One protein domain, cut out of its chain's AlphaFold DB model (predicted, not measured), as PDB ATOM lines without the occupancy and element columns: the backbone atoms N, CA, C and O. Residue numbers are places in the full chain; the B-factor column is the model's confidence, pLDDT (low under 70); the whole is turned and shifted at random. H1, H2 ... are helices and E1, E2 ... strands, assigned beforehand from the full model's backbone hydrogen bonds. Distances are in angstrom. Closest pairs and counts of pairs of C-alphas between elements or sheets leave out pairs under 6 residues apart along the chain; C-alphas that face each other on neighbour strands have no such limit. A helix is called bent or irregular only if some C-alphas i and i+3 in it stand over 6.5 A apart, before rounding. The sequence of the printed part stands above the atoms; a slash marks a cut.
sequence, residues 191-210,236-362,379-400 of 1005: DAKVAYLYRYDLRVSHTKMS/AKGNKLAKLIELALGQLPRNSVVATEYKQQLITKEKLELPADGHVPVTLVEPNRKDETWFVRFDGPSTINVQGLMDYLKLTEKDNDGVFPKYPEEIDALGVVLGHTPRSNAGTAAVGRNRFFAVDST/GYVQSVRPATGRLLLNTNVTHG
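This is residues 191 to 210, 236 to 362 and 379 to 400 of the 1005 residues of the protein "Piwi domain-containing protein" of Chaetomium globosum (strain ATCC 6205 / CBS 148.51 / DSM 1962 / NBRC 6347 / NRRL 1970) (UniProt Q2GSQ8). One helix, H3, is sandwiched between two antiparallel sheets: a large five-stranded one, curled like part of a barrel round the short helix H1 on its other face, and a four-stranded one that H3 runs along. The long axis runs from the loop at the tip of the long hairpin E4 and E5 to the loop after H2, a short helix that follows E5 and packs on the ends of E8 and E9 at the hairpin turn. The printed part has 169 residues, with three named helices and nine named strands, in the order E1 H1 E2 E3 E4 E5 H2 H3 E6 E7 E8 E9; the sheets run E2 E3 E1 E5 E4 and E6 E7 E8 E9, and the class is mixed, helices and strands. The whole is only just compact, close to loose, with a radius of gyration of the C-alphas of 18.1 A and spans of 60 by 44 by 25 A.

In the large sheet, E1 is residues 197 to 205, 26.2 A long, and begins at C-alpha 197 (-152.288, 162.909, 1.171). E5, residues 292 to 304, is the longest strand at 34.8 A. E4 is residues 279 to 284, 15.7 A; E3 is residues 265 to 268, and E2 is residues 258 to 260. H1 is residues 239 to 249, 15.1 A, H2 is residues 306 to 314, 12.4 A, and H3 is residues 328 to 344, 24.4 A, with C-alpha 328 at (-153.605, 149.712, -2.375). In the second sheet, E6 is residues 348 to 350, E7 residues 355 to 358, E8 residues 379 to 387, 25.1 A, and E9 residues 390 to 400, 30.8 A, ending at C-alpha 400 (-167.940, 141.559, 19.916).

The large sheet is strongly twisted, with E2 and E4 as edge strands. Across E1 and E5, N 199 and O 302 are 2.9 A apart; across E3 and E1, N 200 and O 266 are 2.9 A apart. In the hairpin E4 and E5, N 282 and O 294 are 2.8 A apart; in the hairpin E2 and E3, N 259 and O 267 are 2.8 A apart. With H3 on one face of this sheet and H1 on the other, there are three layers. The closest C-alphas of H1 and E4 are those of Ala 248 and Val 280, 5.8 A. H3 has a height over the sheet of 7.9 A and runs across the strands, at 89 degrees to E2 on the local plane; its closest C-alphas with E2 are Val 337 and Ala 259, 5.2 A. H3 is also on the second sheet, making two layers there, helix and sheet; it lies over E7 and E8 and runs along the strands, at 20 degrees to E8 on the local plane. The closest C-alphas of H3 and E8 are those of Gly 335 and Val 384, 5.9 A. In that sheet N 349 and O 357 of the hairpin E6 and E7 are 2.8 A apart, N 356 and O 380 of E7 and E8 2.9 A, and N 383 and O 394 of the hairpin E8 and E9 2.9 A. H2 only grazes this sheet, with residues 309 to 314; the C-alphas of Leu 313 and Arg 390 are the closest of H2 and E9, 6.2 A. H2 and H3 are close but not clearly touching, with a steep tilt of 63 degrees. H1 and H3 are apart. Every O i to N i+4 pair is within hydrogen-bond range in H1 and H2, and 10 of 13 in H3, which has a kink of 29 degrees near residue 338 and is only just irregular: C-alphas 338 and 341 are 6.7 A apart.

The two C-alphas farthest apart, those of Asn 288 and Lys 318, are 62.5 A apart. Residues 211 to 235 are not printed, with 18.4 A between C-alphas 210 and 236, and residues 363 to 378 are not printed, with 10.8 A between C-alphas 362 and 379. Of the links that are printed whole, the one from H2 to H3 is long, 13 residues. The mean pLDDT of the printed part is 82.2; residues 208 to 210, 286 to 290, 318 to 324 and 361 to 362 are under 70.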
ATOM      1  N   ASP A 191    -167.055 160.332  -1.743       82.69
ATOM      2  CA  ASP A 191    -166.274 161.219  -2.600       82.69
ATOM      3  C   ASP A 191    -165.076 161.755  -1.806       82.69
ATOM      4  O   ASP A 191    -165.219 162.184  -0.658       82.69
ATOM      5  N   ALA A 192    -163.897 161.752  -2.427       83.88
ATOM      6  CA  ALA A 192    -162.701 162.414  -1.920       83.88
ATOM      7  C   ALA A 192    -162.354 163.578  -2.859       83.88
ATOM      8  O   ALA A 192    -162.175 163.376  -4.060       83.88
ATOM      9  N   LYS A 193    -162.292 164.797  -2.313       82.94
ATOM     10  CA  LYS A 193    -161.964 166.042  -3.039       82.94
ATOM     11  C   LYS A 193    -160.508 166.482  -2.849       82.94
ATOM     12  O   LYS A 193    -160.137 167.577  -3.255       82.94
ATOM     13  N   VAL A 194    -159.701 165.647  -2.201       85.06
ATOM     14  CA  VAL A 194    -158.272 165.859  -1.968       85.06
ATOM     15  C   VAL A 194    -157.461 165.141  -3.048       85.06
ATOM     16  O   VAL A 194    -157.737 163.984  -3.353       85.06
ATOM     17  N   ALA A 195    -156.478 165.826  -3.638       85.94
ATOM     18  CA  ALA A 195    -155.644 165.256  -4.698       85.94
ATOM     19  C   ALA A 195    -154.511 164.373  -4.150       85.94
ATOM     20  O   ALA A 195    -154.251 163.295  -4.685       85.94
ATOM     21  N   TYR A 196    -153.881 164.812  -3.056       91.00
ATOM     22  CA  TYR A 196    -152.751 164.142  -2.416       91.00
ATOM     23  C   TYR A 196    -152.921 164.099  -0.898       91.00
ATOM     24  O   TYR A 196    -153.428 165.044  -0.302       91.00
ATOM     25  N   LEU A 197    -152.466 163.014  -0.279       92.50
ATOM     26  CA  LEU A 197    -152.288 162.909   1.171       92.50
ATOM     27  C   LEU A 197    -150.829 162.555   1.468       92.50
ATOM     28  O   LEU A 197    -150.138 161.993   0.614       92.50
ATOM     29  N   TYR A 198    -150.362 162.835   2.680       92.75
ATOM     30  CA  TYR A 198    -149.004 162.508   3.108       92.75
ATOM     31  C   TYR A 198    -149.038 161.424   4.190       92.75
ATOM     32  O   TYR A 198    -149.711 161.588   5.207       92.75
ATOM     33  N   ARG A 199    -148.335 160.304   3.971       93.50
ATOM     34  CA  ARG A 199    -148.150 159.240   4.973       93.50
ATOM     35  C   ARG A 199    -146.773 159.351   5.618       93.50
ATOM     36  O   ARG A 199    -145.760 159.356   4.917       93.50
ATOM     37  N   TYR A 200    -146.766 159.315   6.944       92.50
ATOM     38  CA  TYR A 200    -145.596 159.051   7.771       92.50
ATOM     39  C   TYR A 200    -145.756 157.694   8.463       92.50
ATOM     40  O   TYR A 200    -146.833 157.381   8.985       92.50
ATOM     41  N   ASP A 201    -144.684 156.912   8.496       91.62
ATOM     42  CA  ASP A 201    -144.608 155.671   9.262       91.62
ATOM     43  C   ASP A 201    -143.948 155.958  10.626       91.62
ATOM     44  O   ASP A 201    -142.968 156.697  10.729       91.62
ATOM     45  N   LEU A 202    -144.532 155.427  11.701       90.19
ATOM     46  CA  LEU A 202    -144.195 155.772  13.085       90.19
ATOM     47  C   LEU A 202    -143.406 154.651  13.772       90.19
ATOM     48  O   LEU A 202    -143.844 153.496  13.801       90.19
ATOM     49  N   ARG A 203    -142.286 155.005  14.413       88.75
ATOM     50  CA  ARG A 203    -141.509 154.105  15.291       88.75
ATOM     51  C   ARG A 203    -141.374 154.715  16.684       88.75
ATOM     52  O   ARG A 203    -141.270 155.929  16.816       88.75
ATOM     53  N   VAL A 204    -141.373 153.882  17.726       86.88
ATOM     54  CA  VAL A 204    -141.304 154.340  19.125       86.88
ATOM     55  C   VAL A 204    -140.263 153.540  19.900       86.88
ATOM     56  O   VAL A 204    -140.364 152.315  20.003       86.88
ATOM     57  N   SER A 205    -139.272 154.236  20.453       85.62
ATOM     58  CA  SER A 205    -138.078 153.661  21.085       85.62
ATOM     59  C   SER A 205    -137.719 154.383  22.389       85.62
ATOM     60  O   SER A 205    -138.073 155.539  22.595       85.62
ATOM     61  N   HIS A 206    -137.004 153.711  23.293       78.12
ATOM     62  CA  HIS A 206    -136.480 154.337  24.520       78.12
ATOM     63  C   HIS A 206    -135.205 155.169  24.281       78.12
ATOM     64  O   HIS A 206    -134.838 155.992  25.112       78.12
ATOM     65  N   THR A 207    -134.529 154.955  23.153       74.69
ATOM     66  CA  THR A 207    -133.335 155.689  22.714       74.69
ATOM     67  C   THR A 207    -133.583 156.311  21.343       74.69
ATOM     68  O   THR A 207    -134.354 155.776  20.543       74.69
ATOM     69  N   LYS A 208    -132.922 157.436  21.059       67.50
ATOM     70  CA  LYS A 208    -132.901 158.046  19.724       67.50
ATOM     71  C   LYS A 208    -132.241 157.070  18.739       67.50
ATOM     72  O   LYS A 208    -131.191 156.512  19.060       67.50
ATOM     73  N   MET A 209    -132.861 156.821  17.588       61.00
ATOM     74  CA  MET A 209    -132.351 155.872  16.592       61.00
ATOM     75  C   MET A 209    -131.454 156.591  15.583       61.00
ATOM     76  O   MET A 209    -131.851 157.616  15.032       61.00
ATOM     77  N   SER A 210    -130.273 156.037  15.308       51.16
ATOM     78  CA  SER A 210    -129.430 156.481  14.193       51.16
ATOM     79  C   SER A 210    -130.089 156.179  12.840       51.16
ATOM     80  O   SER A 210    -131.066 155.431  12.745       51.16
ATOM     81  N   ALA A 236    -142.656 149.645  23.166       75.25
ATOM     82  CA  ALA A 236    -143.956 150.167  23.602       75.25
ATOM     83  C   ALA A 236    -145.122 149.438  22.905       75.25
ATOM     84  O   ALA A 236    -145.147 149.304  21.683       75.25
ATOM     85  N   LYS A 237    -146.120 148.973  23.676       75.38
ATOM     86  CA  LYS A 237    -147.257 148.175  23.168       75.38
ATOM     87  C   LYS A 237    -148.600 148.610  23.755       75.38
ATOM     88  O   LYS A 237    -148.684 149.026  24.912       75.38
ATOM     89  N   GLY A 238    -149.663 148.465  22.960       74.19
ATOM     90  CA  GLY A 238    -151.036 148.806  23.352       74.19
ATOM     91  C   GLY A 238    -151.180 150.276  23.753       74.19
ATOM     92  O   GLY A 238    -150.571 151.149  23.142       74.19
ATOM     93  N   ASN A 239    -151.942 150.553  24.812       71.12
ATOM     94  CA  ASN A 239    -152.254 151.919  25.250       71.12
ATOM     95  C   ASN A 239    -151.007 152.779  25.552       71.12
ATOM     96  O   ASN A 239    -151.077 153.993  25.399       71.12
ATOM     97  N   LYS A 240    -149.859 152.184  25.930       78.81
ATOM     98  CA  LYS A 240    -148.607 152.947  26.103       78.81
ATOM     99  C   LYS A 240    -148.071 153.465  24.766       78.81
ATOM    100  O   LYS A 240    -147.657 154.612  24.702       78.81
ATOM    101  N   LEU A 241    -148.135 152.661  23.701       83.94
ATOM    102  CA  LEU A 241    -147.772 153.098  22.347       83.94
ATOM    103  C   LEU A 241    -148.700 154.223  21.869       83.94
ATOM    104  O   LEU A 241    -148.221 155.258  21.419       83.94
ATOM    105  N   ALA A 242    -150.014 154.048  22.049       81.69
ATOM    106  CA  ALA A 242    -151.008 155.048  21.667       81.69
ATOM    107  C   ALA A 242    -150.798 156.391  22.391       81.69
ATOM    108  O   ALA A 242    -150.721 157.421  21.728       81.69
ATOM    109  N   LYS A 243    -150.610 156.372  23.722       83.25
ATOM    110  CA  LYS A 243    -150.353 157.578  24.529       83.25
ATOM    111  C   LYS A 243    -149.028 158.262  24.164       83.25
ATOM    112  O   LYS A 243    -148.957 159.485  24.174       83.25
ATOM    113  N   LEU A 244    -147.977 157.505  23.830       86.06
ATOM    114  CA  LEU A 244    -146.707 158.091  23.378       86.06
ATOM    115  C   LEU A 244    -146.861 158.795  22.018       86.06
ATOM    116  O   LEU A 244    -146.365 159.905  21.857       86.06
ATOM    117  N   ILE A 245    -147.601 158.201  21.075       88.38
ATOM    118  CA  ILE A 245    -147.920 158.830  19.780       88.38
ATOM    119  C   ILE A 245    -148.796 160.080  19.978       88.38
ATOM    120  O   ILE A 245    -148.524 161.117  19.382       88.38
ATOM    121  N   GLU A 246    -149.809 160.012  20.843       86.12
ATOM    122  CA  GLU A 246    -150.678 161.142  21.196       86.12
ATOM    123  C   GLU A 246    -149.888 162.324  21.791       86.12
ATOM    124  O   GLU A 246    -150.050 163.460  21.349       86.12
ATOM    125  N   LEU A 247    -148.973 162.056  22.730       86.94
ATOM    126  CA  LEU A 247    -148.102 163.071  23.332       86.94
ATOM    127  C   LEU A 247    -147.060 163.639  22.353       86.94
ATOM    128  O   LEU A 247    -146.687 164.803  22.488       86.94
ATOM    129  N   ALA A 248    -146.591 162.859  21.374       87.88
ATOM    130  CA  ALA A 248    -145.720 163.368  20.312       87.88
ATOM    131  C   ALA A 248    -146.484 164.294  19.352       87.88
ATOM    132  O   ALA A 248    -146.034 165.401  19.072       87.88
ATOM    133  N   LEU A 249    -147.678 163.883  18.908       87.44
ATOM    134  CA  LEU A 249    -148.562 164.717  18.085       87.44
ATOM    135  C   LEU A 249    -148.997 165.999  18.816       87.44
ATOM    136  O   LEU A 249    -149.204 167.025  18.176       87.44
ATOM    137  N   GLY A 250    -149.101 165.960  20.149       85.81
ATOM    138  CA  GLY A 250    -149.383 167.129  20.984       85.81
ATOM    139  C   GLY A 250    -148.254 168.165  21.072       85.81
ATOM    140  O   GLY A 250    -148.530 169.290  21.483       85.81
ATOM    141  N   GLN A 251    -147.019 167.813  20.692       85.38
ATOM    142  CA  GLN A 251    -145.862 168.723  20.667       85.38
ATOM    143  C   GLN A 251    -145.598 169.347  19.289       85.38
ATOM    144  O   GLN A 251    -144.862 170.327  19.199       85.38
ATOM    145  N   LEU A 252    -146.166 168.789  18.217       85.38
ATOM    146  CA  LEU A 252    -145.980 169.301  16.861       85.38
ATOM    147  C   LEU A 252    -146.894 170.512  16.583       85.38
ATOM    148  O   LEU A 252    -148.011 170.578  17.111       85.38
ATOM    149  N   PRO A 253    -146.466 171.462  15.728       81.31
ATOM    150  CA  PRO A 253    -147.323 172.558  15.297       81.31
ATOM    151  C   PRO A 253    -148.543 172.014  14.543       81.31
ATOM    152  O   PRO A 253    -148.445 171.107  13.717       81.31
ATOM    153  N   ARG A 254    -149.721 172.591  14.801       74.56
ATOM    154  CA  ARG A 254    -150.996 172.171  14.185       74.56
ATOM    155  C   ARG A 254    -151.174 172.738  12.769       74.56
ATOM    156  O   ARG A 254    -152.211 173.320  12.462       74.56
ATOM    157  N   ASN A 255    -150.155 172.585  11.924       80.31
ATOM    158  CA  ASN A 255    -150.143 173.096  10.550       80.31
ATOM    159  C   ASN A 255    -151.029 172.269   9.586       80.31
ATOM    160  O   ASN A 255    -151.488 172.784   8.571       80.31
ATOM    161  N   SER A 256    -151.328 171.011   9.933       82.12
ATOM    162  CA  SER A 256    -152.201 170.107   9.180       82.12
ATOM    163  C   SER A 256    -153.212 169.409  10.089       82.12
ATOM    164  O   SER A 256    -152.949 169.118  11.256       82.12
ATOM    165  N   VAL A 257    -154.347 169.018   9.504       84.19
ATOM    166  CA  VAL A 257    -155.192 167.952  10.059       84.19
ATOM    167  C   VAL A 257    -154.400 166.639  10.062       84.19
ATOM    168  O   VAL A 257    -153.671 166.345   9.108       84.19
ATOM    169  N   VAL A 258    -154.558 165.850  11.122       88.50
ATOM    170  CA  VAL A 258    -153.890 164.558  11.325       88.50
ATOM    171  C   VAL A 258    -154.911 163.429  11.460       88.50
ATOM    172  O   VAL A 258    -156.015 163.634  11.964       88.50
ATOM    173  N   ALA A 259    -154.537 162.227  11.031       88.19
ATOM    174  CA  ALA A 259    -155.287 161.003  11.273       88.19
ATOM    175  C   ALA A 259    -154.337 159.820  11.494       88.19
ATOM    176  O   ALA A 259    -153.451 159.557  10.687       88.19
ATOM    177  N   THR A 260    -154.528 159.069  12.574       88.44
ATOM    178  CA  THR A 260    -153.690 157.907  12.910       88.44
ATOM    179  C   THR A 260    -154.516 156.743  13.450       88.44
ATOM    180  O   THR A 260    -155.567 156.926  14.071       88.44
ATOM    181  N   GLU A 261    -154.009 155.524  13.247       85.44
ATOM    182  CA  GLU A 261    -154.478 154.325  13.950       85.44
ATOM    183  C   GLU A 261    -153.916 154.183  15.383       85.44
ATOM    184  O   GLU A 261    -154.286 153.229  16.075       85.44
ATOM    185  N   TYR A 262    -153.063 155.123  15.824       84.50
ATOM    186  CA  TYR A 262    -152.328 155.144  17.100       84.50
ATOM    187  C   TYR A 262    -151.385 153.944  17.294       84.50
ATOM    188  O   TYR A 262    -151.279 153.379  18.387       84.50
ATOM    189  N   LYS A 263    -150.717 153.519  16.211       84.38
ATOM    190  CA  LYS A 263    -149.850 152.333  16.219       84.38
ATOM    191  C   LYS A 263    -148.655 152.424  15.261       84.38
ATOM    192  O   LYS A 263    -147.539 152.474  15.764       84.38
ATOM    193  N   GLN A 264    -148.847 152.421  13.935       87.56
ATOM    194  CA  GLN A 264    -147.721 152.461  12.973       87.56
ATOM    195  C   GLN A 264    -147.821 153.518  11.867       87.56
ATOM    196  O   GLN A 264    -146.801 153.816  11.263       87.56
ATOM    197  N   GLN A 265    -148.993 154.096  11.598       89.75
ATOM    198  CA  GLN A 265    -149.181 155.047  10.492       89.75
ATOM    199  C   GLN A 265    -149.809 156.365  10.955       89.75
ATOM    200  O   GLN A 265    -150.675 156.386  11.840       89.75
ATOM    201  N   LEU A 266    -149.427 157.447  10.280       91.69
ATOM    202  CA  LEU A 266    -150.010 158.780  10.374       91.69
ATOM    203  C   LEU A 266    -150.274 159.309   8.960       91.69
ATOM    204  O   LEU A 266    -149.377 159.306   8.122       91.69
ATOM    205  N   ILE A 267    -151.497 159.764   8.704       92.69
ATOM    206  CA  ILE A 267    -151.921 160.397   7.455       92.69
ATOM    207  C   ILE A 267    -152.224 161.868   7.735       92.69
ATOM    208  O   ILE A 267    -152.939 162.186   8.690       92.69
ATOM    209  N   THR A 268    -151.710 162.760   6.896       91.75
ATOM    210  CA  THR A 268    -151.951 164.204   6.972       91.75
ATOM    211  C   THR A 268    -152.367 164.761   5.615       91.75
ATOM    212  O   THR A 268    -152.229 164.103   4.579       91.75
ATOM    213  N   LYS A 269    -152.956 165.958   5.635       88.31
ATOM    214  CA  LYS A 269    -153.398 166.670   4.435       88.31
ATOM    215  C   LYS A 269    -152.264 167.510   3.853       88.31
ATOM    216  O   LYS A 269    -151.939 167.355   2.686       88.31
ATOM    217  N   GLU A 270    -151.632 168.317   4.700       89.19
ATOM    218  CA  GLU A 270    -150.414 169.065   4.382       89.19
ATOM    219  C   GLU A 270    -149.198 168.372   5.022       89.19
ATOM    220  O   GLU A 270    -149.348 167.468   5.856       89.19
ATOM    221  N   LYS A 271    -147.981 168.761   4.634       89.88
ATOM    222  CA  LYS A 271    -146.754 168.216   5.239       89.88
ATOM    223  C   LYS A 271    -146.564 168.774   6.653       89.88
ATOM    224  O   LYS A 271    -146.636 169.982   6.860       89.88
ATOM    225  N   LEU A 272    -146.270 167.897   7.607       88.50
ATOM    226  CA  LEU A 272    -145.898 168.292   8.963       88.50
ATOM    227  C   LEU A 272    -144.511 168.933   8.980       88.50
ATOM    228  O   LEU A 272    -143.572 168.414   8.373       88.50
ATOM    229  N   GLU A 273    -144.385 170.012   9.744       86.38
ATOM    230  CA  GLU A 273    -143.101 170.511  10.226       86.38
ATOM    231  C   GLU A 273    -142.593 169.560  11.319       86.38
ATOM    232  O   GLU A 273    -143.237 169.375  12.353       86.38
ATOM    233  N   LEU A 274    -141.452 168.920  11.064       86.38
ATOM    234  CA  LEU A 274    -140.817 167.948  11.954       86.38
ATOM    235  C   LEU A 274    -139.401 168.420  12.329       86.38
ATOM    236  O   LEU A 274    -138.785 169.154  11.552       86.38
ATOM    237  N   PRO A 275    -138.847 167.975  13.474       83.62
ATOM    238  CA  PRO A 275    -137.423 168.122  13.768       83.62
ATOM    239  C   PRO A 275    -136.553 167.552  12.640       83.62
ATOM    240  O   PRO A 275    -136.939 166.578  11.996       83.62
ATOM    241  N   ALA A 276    -135.359 168.113  12.433       78.19
ATOM    242  CA  ALA A 276    -134.469 167.734  11.325       78.19
ATOM    243  C   ALA A 276    -134.031 166.253  11.332       78.19
ATOM    244  O   ALA A 276    -133.660 165.720  10.295       78.19
ATOM    245  N   ASP A 277    -134.101 165.587  12.488       78.62
ATOM    246  CA  ASP A 277    -133.817 164.158  12.673       78.62
ATOM    247  C   ASP A 277    -135.083 163.275  12.737       78.62
ATOM    248  O   ASP A 277    -134.991 162.074  13.005       78.62
ATOM    249  N   GLY A 278    -136.272 163.860  12.563       81.25
ATOM    250  CA  GLY A 278    -137.567 163.182  12.629       81.25
ATOM    251  C   GLY A 278    -137.989 162.656  14.009       81.25
ATOM    252  O   GLY A 278    -139.000 161.953  14.078       81.25
ATOM    253  N   HIS A 279    -137.263 162.943  15.101       86.00
ATOM    254  CA  HIS A 279    -137.546 162.414  16.443       86.00
ATOM    255  C   HIS A 279    -138.210 163.448  17.366       86.00
ATOM    256  O   HIS A 279    -137.609 164.453  17.738       86.00
ATOM    257  N   VAL A 280    -139.411 163.135  17.856       88.12
ATOM    258  CA  VAL A 280    -140.080 163.887  18.929       88.12
ATOM    259  C   VAL A 280    -139.851 163.172  20.273       88.12
ATOM    260  O   VAL A 280    -140.279 162.021  20.419       88.12
ATOM    261  N   PRO A 281    -139.179 163.794  21.261       87.50
ATOM    262  CA  PRO A 281    -139.026 163.222  22.597       87.50
ATOM    263  C   PRO A 281    -140.344 163.305  23.383       87.50
ATOM    264  O   PRO A 281    -141.083 164.280  23.292       87.50
ATOM    265  N   VAL A 282    -140.655 162.286  24.180       87.06
ATOM    266  CA  VAL A 282    -141.887 162.202  24.976       87.06
ATOM    267  C   VAL A 282    -141.568 161.657  26.363       87.06
ATOM    268  O   VAL A 282    -141.168 160.503  26.500       87.06
ATOM    269  N   THR A 283    -141.810 162.458  27.398       83.50
ATOM    270  CA  THR A 283    -141.680 162.030  28.797       83.50
ATOM    271  C   THR A 283    -143.010 161.483  29.311       83.50
ATOM    272  O   THR A 283    -144.019 162.189  29.337       83.50
ATOM    273  N   LEU A 284    -143.026 160.220  29.741       78.25
ATOM    274  CA  LEU A 284    -144.183 159.604  30.385       78.25
ATOM    275  C   LEU A 284    -144.070 159.734  31.910       78.25
ATOM    276  O   LEU A 284    -143.436 158.903  32.560       78.25
ATOM    277  N   VAL A 285    -144.744 160.746  32.455       71.88
ATOM    278  CA  VAL A 285    -144.922 160.936  33.901       71.88
ATOM    279  C   VAL A 285    -145.998 159.972  34.425       71.88
ATOM    280  O   VAL A 285    -147.116 159.924  33.897       71.88
ATOM    281  N   GLU A 286    -145.675 159.206  35.470       64.12
ATOM    282  CA  GLU A 286    -146.605 158.343  36.218       64.12
ATOM    283  C   GLU A 286    -146.386 158.530  37.736       64.12
ATOM    284  O   GLU A 286    -145.238 158.484  38.178       64.12
ATOM    285  N   PRO A 287    -147.445 158.691  38.562       51.59
ATOM    286  CA  PRO A 287    -147.295 158.839  40.012       51.59
ATOM    287  C   PRO A 287    -146.503 157.694  40.660       51.59
ATOM    288  O   PRO A 287    -146.698 156.520  40.331       51.59
ATOM    289  N   ASN A 288    -145.627 158.055  41.601       51.25
ATOM    290  CA  ASN A 288    -144.727 157.160  42.336       51.25
ATOM    291  C   ASN A 288    -143.834 156.283  41.427       51.25
ATOM    292  O   ASN A 288    -143.508 155.138  41.758       51.25
ATOM    293  N   ARG A 289    -143.425 156.813  40.266       59.78
ATOM    294  CA  ARG A 289    -142.430 156.218  39.361       59.78
ATOM    295  C   ARG A 289    -141.414 157.267  38.914       59.78
ATOM    296  O   ARG A 289    -141.683 158.459  38.969       59.78
ATOM    297  N   LYS A 290    -140.241 156.807  38.469       67.00
ATOM    298  CA  LYS A 290    -139.296 157.660  37.740       67.00
ATOM    299  C   LYS A 290    -139.850 157.924  36.343       67.00
ATOM    300  O   LYS A 290    -140.341 156.987  35.709       67.00
ATOM    301  N   ASP A 291    -139.723 159.160  35.880       76.06
ATOM    302  CA  ASP A 291    -140.123 159.555  34.534       76.06
ATOM    303  C   ASP A 291    -139.377 158.736  33.473       76.06
ATOM    304  O   ASP A 291    -138.156 158.573  33.526       76.06
ATOM    305  N   GLU A 292    -140.117 158.214  32.494       79.19
ATOM    306  CA  GLU A 292    -139.532 157.511  31.353       79.19
ATOM    307  C   GLU A 292    -139.616 158.377  30.097       79.19
ATOM    308  O   GLU A 292    -140.699 158.551  29.532       79.19
ATOM    309  N   THR A 293    -138.471 158.854  29.611       83.69
ATOM    310  CA  THR A 293    -138.369 159.450  28.275       83.69
ATOM    311  C   THR A 293    -138.336 158.362  27.200       83.69
ATOM    312  O   THR A 293    -137.653 157.338  27.322       83.69
ATOM    313  N   TRP A 294    -139.096 158.610  26.141       88.50
ATOM    314  CA  TRP A 294    -139.187 157.843  24.904       88.50
ATOM    315  C   TRP A 294    -138.988 158.792  23.717       88.50
ATOM    316  O   TRP A 294    -139.086 160.008  23.861       88.50
ATOM    317  N   PHE A 295    -138.752 158.245  22.530       86.62
ATOM    318  CA  PHE A 295    -138.673 158.987  21.277       86.62
ATOM    319  C   PHE A 295    -139.679 158.400  20.286       86.62
ATOM    320  O   PHE A 295    -139.757 157.180  20.122       86.62
ATOM    321  N   VAL A 296    -140.446 159.269  19.630       89.56
ATOM    322  CA  VAL A 296    -141.344 158.921  18.525       89.56
ATOM    323  C   VAL A 296    -140.717 159.450  17.241       89.56
ATOM    324  O   VAL A 296    -140.578 160.659  17.070       89.56
ATOM    325  N   ARG A 297    -140.300 158.538  16.362       89.50
ATOM    326  CA  ARG A 297    -139.694 158.840  15.063       89.50
ATOM    327  C   ARG A 297    -140.757 158.800  13.967       89.50
ATOM    328  O   ARG A 297    -141.548 157.854  13.915       89.50
ATOM    329  N   PHE A 298    -140.739 159.807  13.099       90.62
ATOM    330  CA  PHE A 298    -141.654 159.991  11.975       90.62
ATOM    331  C   PHE A 298    -140.875 159.808  10.660       90.62
ATOM    332  O   PHE A 298    -140.198 160.729  10.209       90.62
ATOM    333  N   ASP A 299    -140.955 158.629  10.037       87.81
ATOM    334  CA  ASP A 299    -140.345 158.386   8.723       87.81
ATOM    335  C   ASP A 299    -141.294 158.865   7.609       87.81
ATOM    336  O   ASP A 299    -142.418 158.372   7.500       87.81
ATOM    337  N   GLY A 300    -140.867 159.808   6.762       85.44
ATOM    338  CA  GLY A 300    -141.667 160.299   5.630       85.44
ATOM    339  C   GLY A 300    -141.454 161.791   5.323       85.44
ATOM    340  O   GLY A 300    -140.454 162.358   5.758       85.44
ATOM    341  N   PRO A 301    -142.376 162.452   4.591       86.06
ATOM    342  CA  PRO A 301    -143.635 161.918   4.071       86.06
ATOM    343  C   PRO A 301    -143.484 161.160   2.746       86.06
ATOM    344  O   PRO A 301    -142.887 161.654   1.790       86.06
ATOM    345  N   SER A 302    -144.156 160.014   2.641       90.94
ATOM    346  CA  SER A 302    -144.526 159.430   1.345       90.94
ATOM    347  C   SER A 302    -145.811 160.093   0.827       90.94
ATOM    348  O   SER A 302    -146.708 160.415   1.608       90.94
ATOM    349  N   THR A 303    -145.893 160.359  -0.481       92.94
ATOM    350  CA  THR A 303    -147.047 161.049  -1.092       92.94
ATOM    351  C   THR A 303    -148.018 160.031  -1.685       92.94
ATOM    352  O   THR A 303    -147.619 159.188  -2.483       92.94
ATOM    353  N   ILE A 304    -149.287 160.129  -1.300       92.50
ATOM    354  CA  ILE A 304    -150.378 159.205  -1.630       92.50
ATOM    355  C   ILE A 304    -151.272 159.855  -2.693       92.50
ATOM    356  O   ILE A 304    -151.785 160.956  -2.472       92.50
ATOM    357  N   ASN A 305    -151.462 159.210  -3.848       92.44
ATOM    358  CA  ASN A 305    -152.060 159.834  -5.038       92.44
ATOM    359  C   ASN A 305    -153.567 159.543  -5.155       92.44
ATOM    360  O   ASN A 305    -154.019 158.745  -5.982       92.44
ATOM    361  N   VAL A 306    -154.358 160.226  -4.324       90.69
ATOM    362  CA  VAL A 306    -155.821 160.081  -4.287       90.69
ATOM    363  C   VAL A 306    -156.469 160.512  -5.611       90.69
ATOM    364  O   VAL A 306    -157.420 159.864  -6.053       90.69
ATOM    365  N   GLN A 307    -155.932 161.527  -6.298       90.00
ATOM    366  CA  GLN A 307    -156.405 161.922  -7.630       90.00
ATOM    367  C   GLN A 307    -156.221 160.791  -8.656       90.00
ATOM    368  O   GLN A 307    -157.172 160.445  -9.355       90.00
ATOM    369  N   GLY A 308    -155.043 160.159  -8.690       89.69
ATOM    370  CA  GLY A 308    -154.757 159.018  -9.567       89.69
ATOM    371  C   GLY A 308    -155.690 157.830  -9.321       89.69
ATOM    372  O   GLY A 308    -156.227 157.266 -10.273       89.69
ATOM    373  N   LEU A 309    -155.979 157.511  -8.052       89.88
ATOM    374  CA  LEU A 309    -157.019 156.539  -7.692       89.88
ATOM    375  C   LEU A 309    -158.390 156.945  -8.264       89.88
ATOM    376  O   LEU A 309    -159.072 156.114  -8.866       89.88
ATOM    377  N   MET A 310    -158.804 158.204  -8.110       90.31
ATOM    378  CA  MET A 310    -160.102 158.666  -8.616       90.31
ATOM    379  C   MET A 310    -160.189 158.617 -10.149       90.31
ATOM    380  O   MET A 310    -161.232 158.219 -10.670       90.31
ATOM    381  N   ASP A 311    -159.121 158.952 -10.875       89.31
ATOM    382  CA  ASP A 311    -159.083 158.868 -12.343       89.31
ATOM    383  C   ASP A 311    -159.024 157.418 -12.847       89.31
ATOM    384  O   ASP A 311    -159.692 157.062 -13.822       89.31
ATOM    385  N   TYR A 312    -158.327 156.530 -12.136       87.88
ATOM    386  CA  TYR A 312    -158.356 155.093 -12.406       87.88
ATOM    387  C   TYR A 312    -159.766 154.505 -12.272       87.88
ATOM    388  O   TYR A 312    -160.176 153.729 -13.141       87.88
ATOM    389  N   LEU A 313    -160.529 154.893 -11.238       88.81
ATOM    390  CA  LEU A 313    -161.913 154.435 -11.040       88.81
ATOM    391  C   LEU A 313    -162.892 155.049 -12.049       88.81
ATOM    392  O   LEU A 313    -163.803 154.353 -12.498       88.81
ATOM    393  N   LYS A 314    -162.691 156.315 -12.437       89.56
ATOM    394  CA  LYS A 314    -163.445 156.997 -13.506       89.56
ATOM    395  C   LYS A 314    -163.077 156.532 -14.919       89.56
ATOM    396  O   LYS A 314    -163.760 156.918 -15.861       89.56
ATOM    397  N   LEU A 315    -162.042 155.702 -15.067       85.12
ATOM    398  CA  LEU A 315    -161.514 155.241 -16.358       85.12
ATOM    399  C   LEU A 315    -160.994 156.411 -17.229       85.12
ATOM    400  O   LEU A 315    -161.147 156.405 -18.448       85.12
ATOM    401  N   THR A 316    -160.394 157.424 -16.586       82.88
ATOM    402  CA  THR A 316    -159.871 158.664 -17.200       82.88
ATOM    403  C   THR A 316    -158.349 158.828 -17.093       82.88
ATOM    404  O   THR A 316    -157.813 159.844 -17.533       82.88
ATOM    405  N   GLU A 317    -157.635 157.849 -16.529       76.19
ATOM    406  CA  GLU A 317    -156.165 157.808 -16.566       76.19
ATOM    407  C   GLU A 317    -155.633 157.666 -18.007       76.19
ATOM    408  O   GLU A 317    -156.311 157.117 -18.877       76.19
ATOM    409  N   LYS A 318    -154.396 158.115 -18.255       57.03
ATOM    410  CA  LYS A 318    -153.727 157.943 -19.558       57.03
ATOM    411  C   LYS A 318    -153.079 156.562 -19.709       57.03
ATOM    412  O   LYS A 318    -153.149 155.972 -20.782       57.03
ATOM    413  N   ASP A 319    -152.509 156.036 -18.624       59.34
ATOM    414  CA  ASP A 319    -151.654 154.847 -18.639       59.34
ATOM    415  C   ASP A 319    -152.339 153.643 -17.968       59.34
ATOM    416  O   ASP A 319    -152.273 153.442 -16.750       59.34
ATOM    417  N   ASN A 320    -153.012 152.821 -18.781       61.25
ATOM    418  CA  ASN A 320    -153.618 151.558 -18.346       61.25
ATOM    419  C   ASN A 320    -152.594 150.407 -18.396       61.25
ATOM    420  O   ASN A 320    -152.595 149.582 -19.306       61.25
ATOM    421  N   ASP A 321    -151.747 150.360 -17.373       61.34
ATOM    422  CA  ASP A 321    -150.760 149.311 -17.069       61.34
ATOM    423  C   ASP A 321    -151.342 147.907 -16.784       61.34
ATOM    424  O   ASP A 321    -150.595 146.933 -16.718       61.34
ATOM    425  N   GLY A 322    -152.659 147.776 -16.581       58.53
ATOM    426  CA  GLY A 322    -153.325 146.502 -16.269       58.53
ATOM    427  C   GLY A 322    -153.016 145.928 -14.876       58.53
ATOM    428  O   GLY A 322    -153.406 144.796 -14.576       58.53
ATOM    429  N   VAL A 323    -152.327 146.685 -14.017       65.25
ATOM    430  CA  VAL A 323    -151.858 146.233 -12.698       65.25
ATOM    431  C   VAL A 323    -153.012 146.147 -11.696       65.25
ATOM    432  O   VAL A 323    -153.862 147.038 -11.617       65.25
ATOM    433  N   PHE A 324    -153.022 145.101 -10.860       65.94
ATOM    434  CA  PHE A 324    -153.959 145.001  -9.740       65.94
ATOM    435  C   PHE A 324    -153.337 144.389  -8.463       65.94
ATOM    436  O   PHE A 324    -152.573 143.427  -8.552       65.94
ATOM    437  N   PRO A 325    -153.704 144.881  -7.260       71.62
ATOM    438  CA  PRO A 325    -154.371 146.163  -7.012       71.62
ATOM    439  C   PRO A 325    -153.420 147.330  -7.331       71.62
ATOM    440  O   PRO A 325    -152.265 147.309  -6.916       71.62
ATOM    441  N   LYS A 326    -153.892 148.344  -8.074       76.81
ATOM    442  CA  LYS A 326    -153.047 149.470  -8.525       76.81
ATOM    443  C   LYS A 326    -152.775 150.506  -7.427       76.81
ATOM    444  O   LYS A 326    -151.635 150.918  -7.261       76.81
ATOM    445  N   TYR A 327    -153.805 150.836  -6.643       87.94
ATOM    446  CA  TYR A 327    -153.787 151.861  -5.586       87.94
ATOM    447  C   TYR A 327    -154.105 151.281  -4.190       87.94
ATOM    448  O   TYR A 327    -155.109 151.654  -3.573       87.94
ATOM    449  N   PRO A 328    -153.342 150.286  -3.689       87.19
ATOM    450  CA  PRO A 328    -153.605 149.712  -2.375       87.19
ATOM    451  C   PRO A 328    -153.309 150.713  -1.251       87.19
ATOM    452  O   PRO A 328    -154.041 150.726  -0.268       87.19
ATOM    453  N   GLU A 329    -152.292 151.567  -1.402       88.81
ATOM    454  CA  GLU A 329    -151.817 152.497  -0.365       88.81
ATOM    455  C   GLU A 329    -152.755 153.700  -0.167       88.81
ATOM    456  O   GLU A 329    -152.945 154.166   0.955       88.81
ATOM    457  N   GLU A 330    -153.431 154.146  -1.223       92.94
ATOM    458  CA  GLU A 330    -154.490 155.157  -1.170       92.94
ATOM    459  C   GLU A 330    -155.716 154.635  -0.407       92.94
ATOM    460  O   GLU A 330    -156.262 155.321   0.459       92.94
ATOM    461  N   ILE A 331    -156.134 153.395  -0.689       91.00
ATOM    462  CA  ILE A 331    -157.236 152.726   0.022       91.00
ATOM    463  C   ILE A 331    -156.851 152.452   1.488       91.00
ATOM    464  O   ILE A 331    -157.697 152.572   2.380       91.00
ATOM    465  N   ASP A 332    -155.577 152.141   1.742       90.62
ATOM    466  CA  ASP A 332    -154.982 151.983   3.071       90.62
ATOM    467  C   ASP A 332    -155.089 153.287   3.888       90.62
ATOM    468  O   ASP A 332    -155.688 153.297   4.970       90.62
ATOM    469  N   ALA A 333    -154.616 154.401   3.316       90.31
ATOM    470  CA  ALA A 333    -154.626 155.734   3.918       90.31
ATOM    471  C   ALA A 333    -156.047 156.266   4.170       90.31
ATOM    472  O   ALA A 333    -156.356 156.697   5.283       90.31
ATOM    473  N   LEU A 334    -156.953 156.170   3.188       90.06
ATOM    474  CA  LEU A 334    -158.369 156.534   3.363       90.06
ATOM    475  C   LEU A 334    -159.037 155.686   4.465       90.06
ATOM    476  O   LEU A 334    -159.880 156.179   5.221       90.06
ATOM    477  N   GLY A 335    -158.622 154.422   4.608       87.12
ATOM    478  CA  GLY A 335    -159.025 153.541   5.703       87.12
ATOM    479  C   GLY A 335    -158.517 153.980   7.084       87.12
ATOM    480  O   GLY A 335    -159.232 153.785   8.071       87.12
ATOM    481  N   VAL A 336    -157.331 154.597   7.169       88.69
ATOM    482  CA  VAL A 336    -156.815 155.220   8.404       88.69
ATOM    483  C   VAL A 336    -157.590 156.496   8.734       88.69
ATOM    484  O   VAL A 336    -158.028 156.634   9.875       88.69
ATOM    485  N   VAL A 337    -157.847 157.377   7.756       87.62
ATOM    486  CA  VAL A 337    -158.590 158.637   7.971       87.62
ATOM    487  C   VAL A 337    -159.996 158.375   8.522       87.62
ATOM    488  O   VAL A 337    -160.341 158.873   9.592       87.62
ATOM    489  N   LEU A 338    -160.781 157.504   7.876       83.19
ATOM    490  CA  LEU A 338    -162.099 157.095   8.392       83.19
ATOM    491  C   LEU A 338    -162.016 156.304   9.706       83.19
ATOM    492  O   LEU A 338    -162.975 156.264  10.479       83.19
ATOM    493  N   GLY A 339    -160.900 155.613   9.937       83.12
ATOM    494  CA  GLY A 339    -160.649 154.855  11.157       83.12
ATOM    495  C   GLY A 339    -160.262 155.721  12.355       83.12
ATOM    496  O   GLY A 339    -160.309 155.211  13.470       83.12
ATOM    497  N   HIS A 340    -159.890 156.989  12.153       86.94
ATOM    498  CA  HIS A 340    -159.332 157.843  13.199       86.94
ATOM    499  C   HIS A 340    -160.390 158.320  14.204       86.94
ATOM    500  O   HIS A 340    -160.260 158.015  15.385       86.94
ATOM    501  N   THR A 341    -161.482 158.961  13.761       77.94
ATOM    502  CA  THR A 341    -162.565 159.437  14.652       77.94
ATOM    503  C   THR A 341    -163.027 158.389  15.688       77.94
ATOM    504  O   THR A 341    -163.006 158.701  16.879       77.94
ATOM    505  N   PRO A 342    -163.390 157.139  15.319       75.56
ATOM    506  CA  PRO A 342    -163.813 156.129  16.296       75.56
ATOM    507  C   PRO A 342    -162.665 155.493  17.106       75.56
ATOM    508  O   PRO A 342    -162.929 154.638  17.948       75.56
ATOM    509  N   ARG A 343    -161.400 155.865  16.866       83.44
ATOM    510  CA  ARG A 343    -160.251 155.527  17.732       83.44
ATOM    511  C   ARG A 343    -159.946 156.624  18.743       83.44
ATOM    512  O   ARG A 343    -159.509 156.305  19.841       83.44
ATOM    513  N   SER A 344    -160.180 157.881  18.374       77.38
ATOM    514  CA  SER A 344    -159.965 159.046  19.239       77.38
ATOM    515  C   SER A 344    -161.079 159.230  20.279       77.38
ATOM    516  O   SER A 344    -160.877 159.904  21.284       77.38
ATOM    517  N   ASN A 345    -162.257 158.628  20.073       75.12
ATOM    518  CA  ASN A 345    -163.336 158.627  21.062       75.12
ATOM    519  C   ASN A 345    -163.082 157.585  22.172       75.12
ATOM    520  O   ASN A 345    -163.215 156.383  21.940       75.12
ATOM    521  N   ALA A 346    -162.825 158.048  23.399       73.38
ATOM    522  CA  ALA A 346    -162.639 157.204  24.585       73.38
ATOM    523  C   ALA A 346    -163.842 156.290  24.921       73.38
ATOM    524  O   ALA A 346    -163.665 155.257  25.569       73.38
ATOM    525  N   GLY A 347    -165.050 156.632  24.461       77.06
ATOM    526  CA  GLY A 347    -166.251 155.799  24.567       77.06
ATOM    527  C   GLY A 347    -166.319 154.633  23.568       77.06
ATOM    528  O   GLY A 347    -167.245 153.823  23.636       77.06
ATOM    529  N   THR A 348    -165.354 154.506  22.646       80.38
ATOM    530  CA  THR A 348    -165.346 153.494  21.575       80.38
ATOM    531  C   THR A 348    -164.128 152.564  21.643       80.38
ATOM    532  O   THR A 348    -162.978 152.985  21.576       80.38
ATOM    533  N   ALA A 349    -164.371 151.252  21.692       83.50
ATOM    534  CA  ALA A 349    -163.336 150.224  21.617       83.50
ATOM    535  C   ALA A 349    -163.102 149.748  20.168       83.50
ATOM    536  O   ALA A 349    -163.985 149.157  19.539       83.50
ATOM    537  N   ALA A 350    -161.883 149.939  19.656       84.00
ATOM    538  CA  ALA A 350    -161.453 149.462  18.339       84.00
ATOM    539  C   ALA A 350    -160.828 148.048  18.404       84.00
ATOM    540  O   ALA A 350    -159.838 147.826  19.100       84.00
ATOM    541  N   VAL A 351    -161.365 147.077  17.650       81.38
ATOM    542  CA  VAL A 351    -160.947 145.655  17.699       81.38
ATOM    543  C   VAL A 351    -160.328 145.193  16.374       81.38
ATOM    544  O   VAL A 351    -160.991 144.649  15.475       81.38
ATOM    545  N   GLY A 352    -159.009 145.357  16.274       81.19
ATOM    546  CA  GLY A 352    -158.249 145.186  15.034       81.19
ATOM    547  C   GLY A 352    -158.297 146.456  14.183       81.19
ATOM    548  O   GLY A 352    -158.412 147.557  14.722       81.19
ATOM    549  N   ARG A 353    -158.209 146.326  12.853       78.19
ATOM    550  CA  ARG A 353    -158.103 147.497  11.965       78.19
ATOM    551  C   ARG A 353    -159.393 148.320  11.852       78.19
ATOM    552  O   ARG A 353    -159.316 149.540  11.763       78.19
ATOM    553  N   ASN A 354    -160.565 147.682  11.850       82.06
ATOM    554  CA  ASN A 354    -161.769 148.312  11.292       82.06
ATOM    555  C   ASN A 354    -163.111 147.949  11.959       82.06
ATOM    556  O   ASN A 354    -164.156 148.103  11.327       82.06
ATOM    557  N   ARG A 355    -163.098 147.434  13.195       84.12
ATOM    558  CA  ARG A 355    -164.313 147.134  13.975       84.12
ATOM    559  C   ARG A 355    -164.365 148.016  15.209       84.12
ATOM    560  O   ARG A 355    -163.365 148.082  15.920       84.12
ATOM    561  N   PHE A 356    -165.519 148.611  15.471       81.31
ATOM    562  CA  PHE A 356    -165.714 149.621  16.506       81.31
ATOM    563  C   PHE A 356    -166.972 149.304  17.317       81.31
ATOM    564  O   PHE A 356    -167.992 148.893  16.755       81.31
ATOM    565  N   PHE A 357    -166.877 149.455  18.636       83.88
ATOM    566  CA  PHE A 357    -167.920 149.100  19.599       83.88
ATOM    567  C   PHE A 357    -168.044 150.210  20.639       83.88
ATOM    568  O   PHE A 357    -167.040 150.560  21.255       83.88
ATOM    569  N   ALA A 358    -169.249 150.727  20.868       76.06
ATOM    570  CA  ALA A 358    -169.493 151.606  22.005       76.06
ATOM    571  C   ALA A 358    -169.297 150.821  23.314       76.06
ATOM    572  O   ALA A 358    -169.760 149.685  23.441       76.06
ATOM    573  N   VAL A 359    -168.592 151.419  24.273       80.56
ATOM    574  CA  VAL A 359    -168.357 150.877  25.626       80.56
ATOM    575  C   VAL A 359    -168.831 151.822  26.736       80.56
ATOM    576  O   VAL A 359    -168.854 151.423  27.901       80.56
ATOM    577  N   ASP A 360    -169.252 153.031  26.365       73.31
ATOM    578  CA  ASP A 360    -169.884 154.042  27.213       73.31
ATOM    579  C   ASP A 360    -171.386 153.754  27.479       73.31
ATOM    580  O   ASP A 360    -171.860 152.617  27.373       73.31
ATOM    581  N   SER A 361    -172.147 154.782  27.868       67.69
ATOM    582  CA  SER A 361    -173.592 154.717  28.127       67.69
ATOM    583  C   SER A 361    -174.453 154.420  26.890       67.69
ATOM    584  O   SER A 361    -175.602 154.012  27.053       67.69
ATOM    585  N   THR A 362    -173.925 154.581  25.672       66.12
ATOM    586  CA  THR A 362    -174.638 154.331  24.406       66.12
ATOM    587  C   THR A 362    -174.583 152.869  23.950       66.12
ATOM    588  O   THR A 362    -175.183 152.512  22.933       66.12
ATOM    589  N   GLY A 379    -171.728 146.461  17.556       75.12
ATOM    590  CA  GLY A 379    -170.902 147.504  16.975       75.12
ATOM    591  C   GLY A 379    -170.976 147.441  15.461       75.12
ATOM    592  O   GLY A 379    -171.850 146.777  14.889       75.12
ATOM    593  N   TYR A 380    -170.029 148.089  14.798       73.75
ATOM    594  CA  TYR A 380    -169.953 148.100  13.344       73.75
ATOM    595  C   TYR A 380    -168.551 147.758  12.836       73.75
ATOM    596  O   TYR A 380    -167.547 147.833  13.548       73.75
ATOM    597  N   VAL A 381    -168.504 147.316  11.587       77.44
ATOM    598  CA  VAL A 381    -167.291 147.154  10.790       77.44
ATOM    599  C   VAL A 381    -167.397 148.073   9.583       77.44
ATOM    600  O   VAL A 381    -168.479 148.175   9.006       77.44
ATOM    601  N   GLN A 382    -166.300 148.721   9.197       82.19
ATOM    602  CA  GLN A 382    -166.248 149.580   8.009       82.19
ATOM    603  C   GLN A 382    -165.072 149.220   7.090       82.19
ATOM    604  O   GLN A 382    -164.074 148.658   7.542       82.19
ATOM    605  N   SER A 383    -165.150 149.543   5.801       87.00
ATOM    606  CA  SER A 383    -163.986 149.538   4.901       87.00
ATOM    607  C   SER A 383    -164.239 150.389   3.662       87.00
ATOM    608  O   SER A 383    -165.281 150.223   3.025       87.00
ATOM    609  N   VAL A 384    -163.254 151.202   3.276       89.62
ATOM    610  CA  VAL A 384    -163.191 151.801   1.935       89.62
ATOM    611  C   VAL A 384    -163.094 150.683   0.904       89.62
ATOM    612  O   VAL A 384    -162.376 149.702   1.117       89.62
ATOM    613  N   ARG A 385    -163.825 150.817  -0.200       90.25
ATOM    614  CA  ARG A 385    -163.800 149.900  -1.336       90.25
ATOM    615  C   ARG A 385    -163.802 150.681  -2.657       90.25
ATOM    616  O   ARG A 385    -164.660 151.547  -2.824       90.25
ATOM    617  N   PRO A 386    -162.872 150.394  -3.586       91.06
ATOM    618  CA  PRO A 386    -162.959 150.897  -4.950       91.06
ATOM    619  C   PRO A 386    -164.083 150.179  -5.706       91.06
ATOM    620  O   PRO A 386    -164.223 148.962  -5.589       91.06
ATOM    621  N   ALA A 387    -164.849 150.923  -6.499       90.88
ATOM    622  CA  ALA A 387    -165.793 150.397  -7.480       90.88
ATOM    623  C   ALA A 387    -165.716 151.239  -8.764       90.88
ATOM    624  O   ALA A 387    -165.161 152.340  -8.770       90.88
ATOM    625  N   THR A 388    -166.263 150.740  -9.871       90.06
ATOM    626  CA  THR A 388    -166.281 151.505 -11.127       90.06
ATOM    627  C   THR A 388    -167.008 152.847 -10.950       90.06
ATOM    628  O   THR A 388    -168.102 152.916 -10.393       90.06
ATOM    629  N   GLY A 389    -166.351 153.932 -11.368       89.12
ATOM    630  CA  GLY A 389    -166.809 155.319 -11.260       89.12
ATOM    631  C   GLY A 389    -166.707 155.985  -9.878       89.12
ATOM    632  O   GLY A 389    -166.821 157.209  -9.816       89.12
ATOM    633  N   ARG A 390    -166.515 155.246  -8.770       90.31
ATOM    634  CA  ARG A 390    -166.688 155.801  -7.407       90.31
ATOM    635  C   ARG A 390    -165.979 155.028  -6.291       90.31
ATOM    636  O   ARG A 390    -165.814 153.812  -6.357       90.31
ATOM    637  N   LEU A 391    -165.655 155.730  -5.205       90.31
ATOM    638  CA  LEU A 391    -165.317 155.096  -3.931       90.31
ATOM    639  C   LEU A 391    -166.591 154.777  -3.141       90.31
ATOM    640  O   LEU A 391    -167.594 155.489  -3.217       90.31
ATOM    641  N   LEU A 392    -166.544 153.697  -2.365       88.88
ATOM    642  CA  LEU A 392    -167.649 153.232  -1.537       88.88
ATOM    643  C   LEU A 392    -167.186 152.964  -0.103       88.88
ATOM    644  O   LEU A 392    -166.145 152.342   0.118       88.88
ATOM    645  N   LEU A 393    -167.999 153.349   0.878       82.19
ATOM    646  CA  LEU A 393    -167.836 152.932   2.267       82.19
ATOM    647  C   LEU A 393    -168.753 151.737   2.551       82.19
ATOM    648  O   LEU A 393    -169.956 151.901   2.741       82.19
ATOM    649  N   ASN A 394    -168.192 150.527   2.600       85.12
ATOM    650  CA  ASN A 394    -168.915 149.343   3.077       85.12
ATOM    651  C   ASN A 394    -169.039 149.431   4.603       85.12
ATOM    652  O   ASN A 394    -168.005 149.529   5.269       85.12
ATOM    653  N   THR A 395    -170.250 149.355   5.164       74.44
ATOM    654  CA  THR A 395    -170.441 149.224   6.621       74.44
ATOM    655  C   THR A 395    -171.396 148.085   6.960       74.44
ATOM    656  O   THR A 395    -172.333 147.786   6.222       74.44
ATOM    657  N   ASN A 396    -171.154 147.386   8.069       73.75
ATOM    658  CA  ASN A 396    -172.018 146.288   8.504       73.75
ATOM    659  C   ASN A 396    -172.080 146.200  10.032       73.75
ATOM    660  O   ASN A 396    -171.114 146.534  10.719       73.75
ATOM    661  N   VAL A 397    -173.191 145.699  10.570       71.38
ATOM    662  CA  VAL A 397    -173.316 145.399  12.000       71.38
ATOM    663  C   VAL A 397    -172.451 144.183  12.335       71.38
ATOM    664  O   VAL A 397    -172.487 143.151  11.661       71.38
ATOM    665  N   THR A 398    -171.686 144.292  13.413       75.88
ATOM    666  CA  THR A 398    -170.870 143.210  13.964       75.88
ATOM    667  C   THR A 398    -171.128 143.083  15.463       75.88
ATOM    668  O   THR A 398    -171.656 143.992  16.096       75.88
ATOM    669  N   HIS A 399    -170.760 141.943  16.039       79.12
ATOM    670  CA  HIS A 399    -170.885 141.690  17.471       79.12
ATOM    671  C   HIS A 399    -169.520 141.281  18.025       79.12
ATOM    672  O   HIS A 399    -168.768 140.552  17.371       79.12
ATOM    673  N   GLY A 400    -169.192 141.790  19.207       77.69
ATOM    674  CA  GLY A 400    -167.940 141.559  19.916       77.69
ATOM    675  C   GLY A 400    -168.219 140.991  21.300       77.69
ATOM    676  O   GLY A 400    -169.275 141.228  21.879       77.69
TER     677      GLY A 400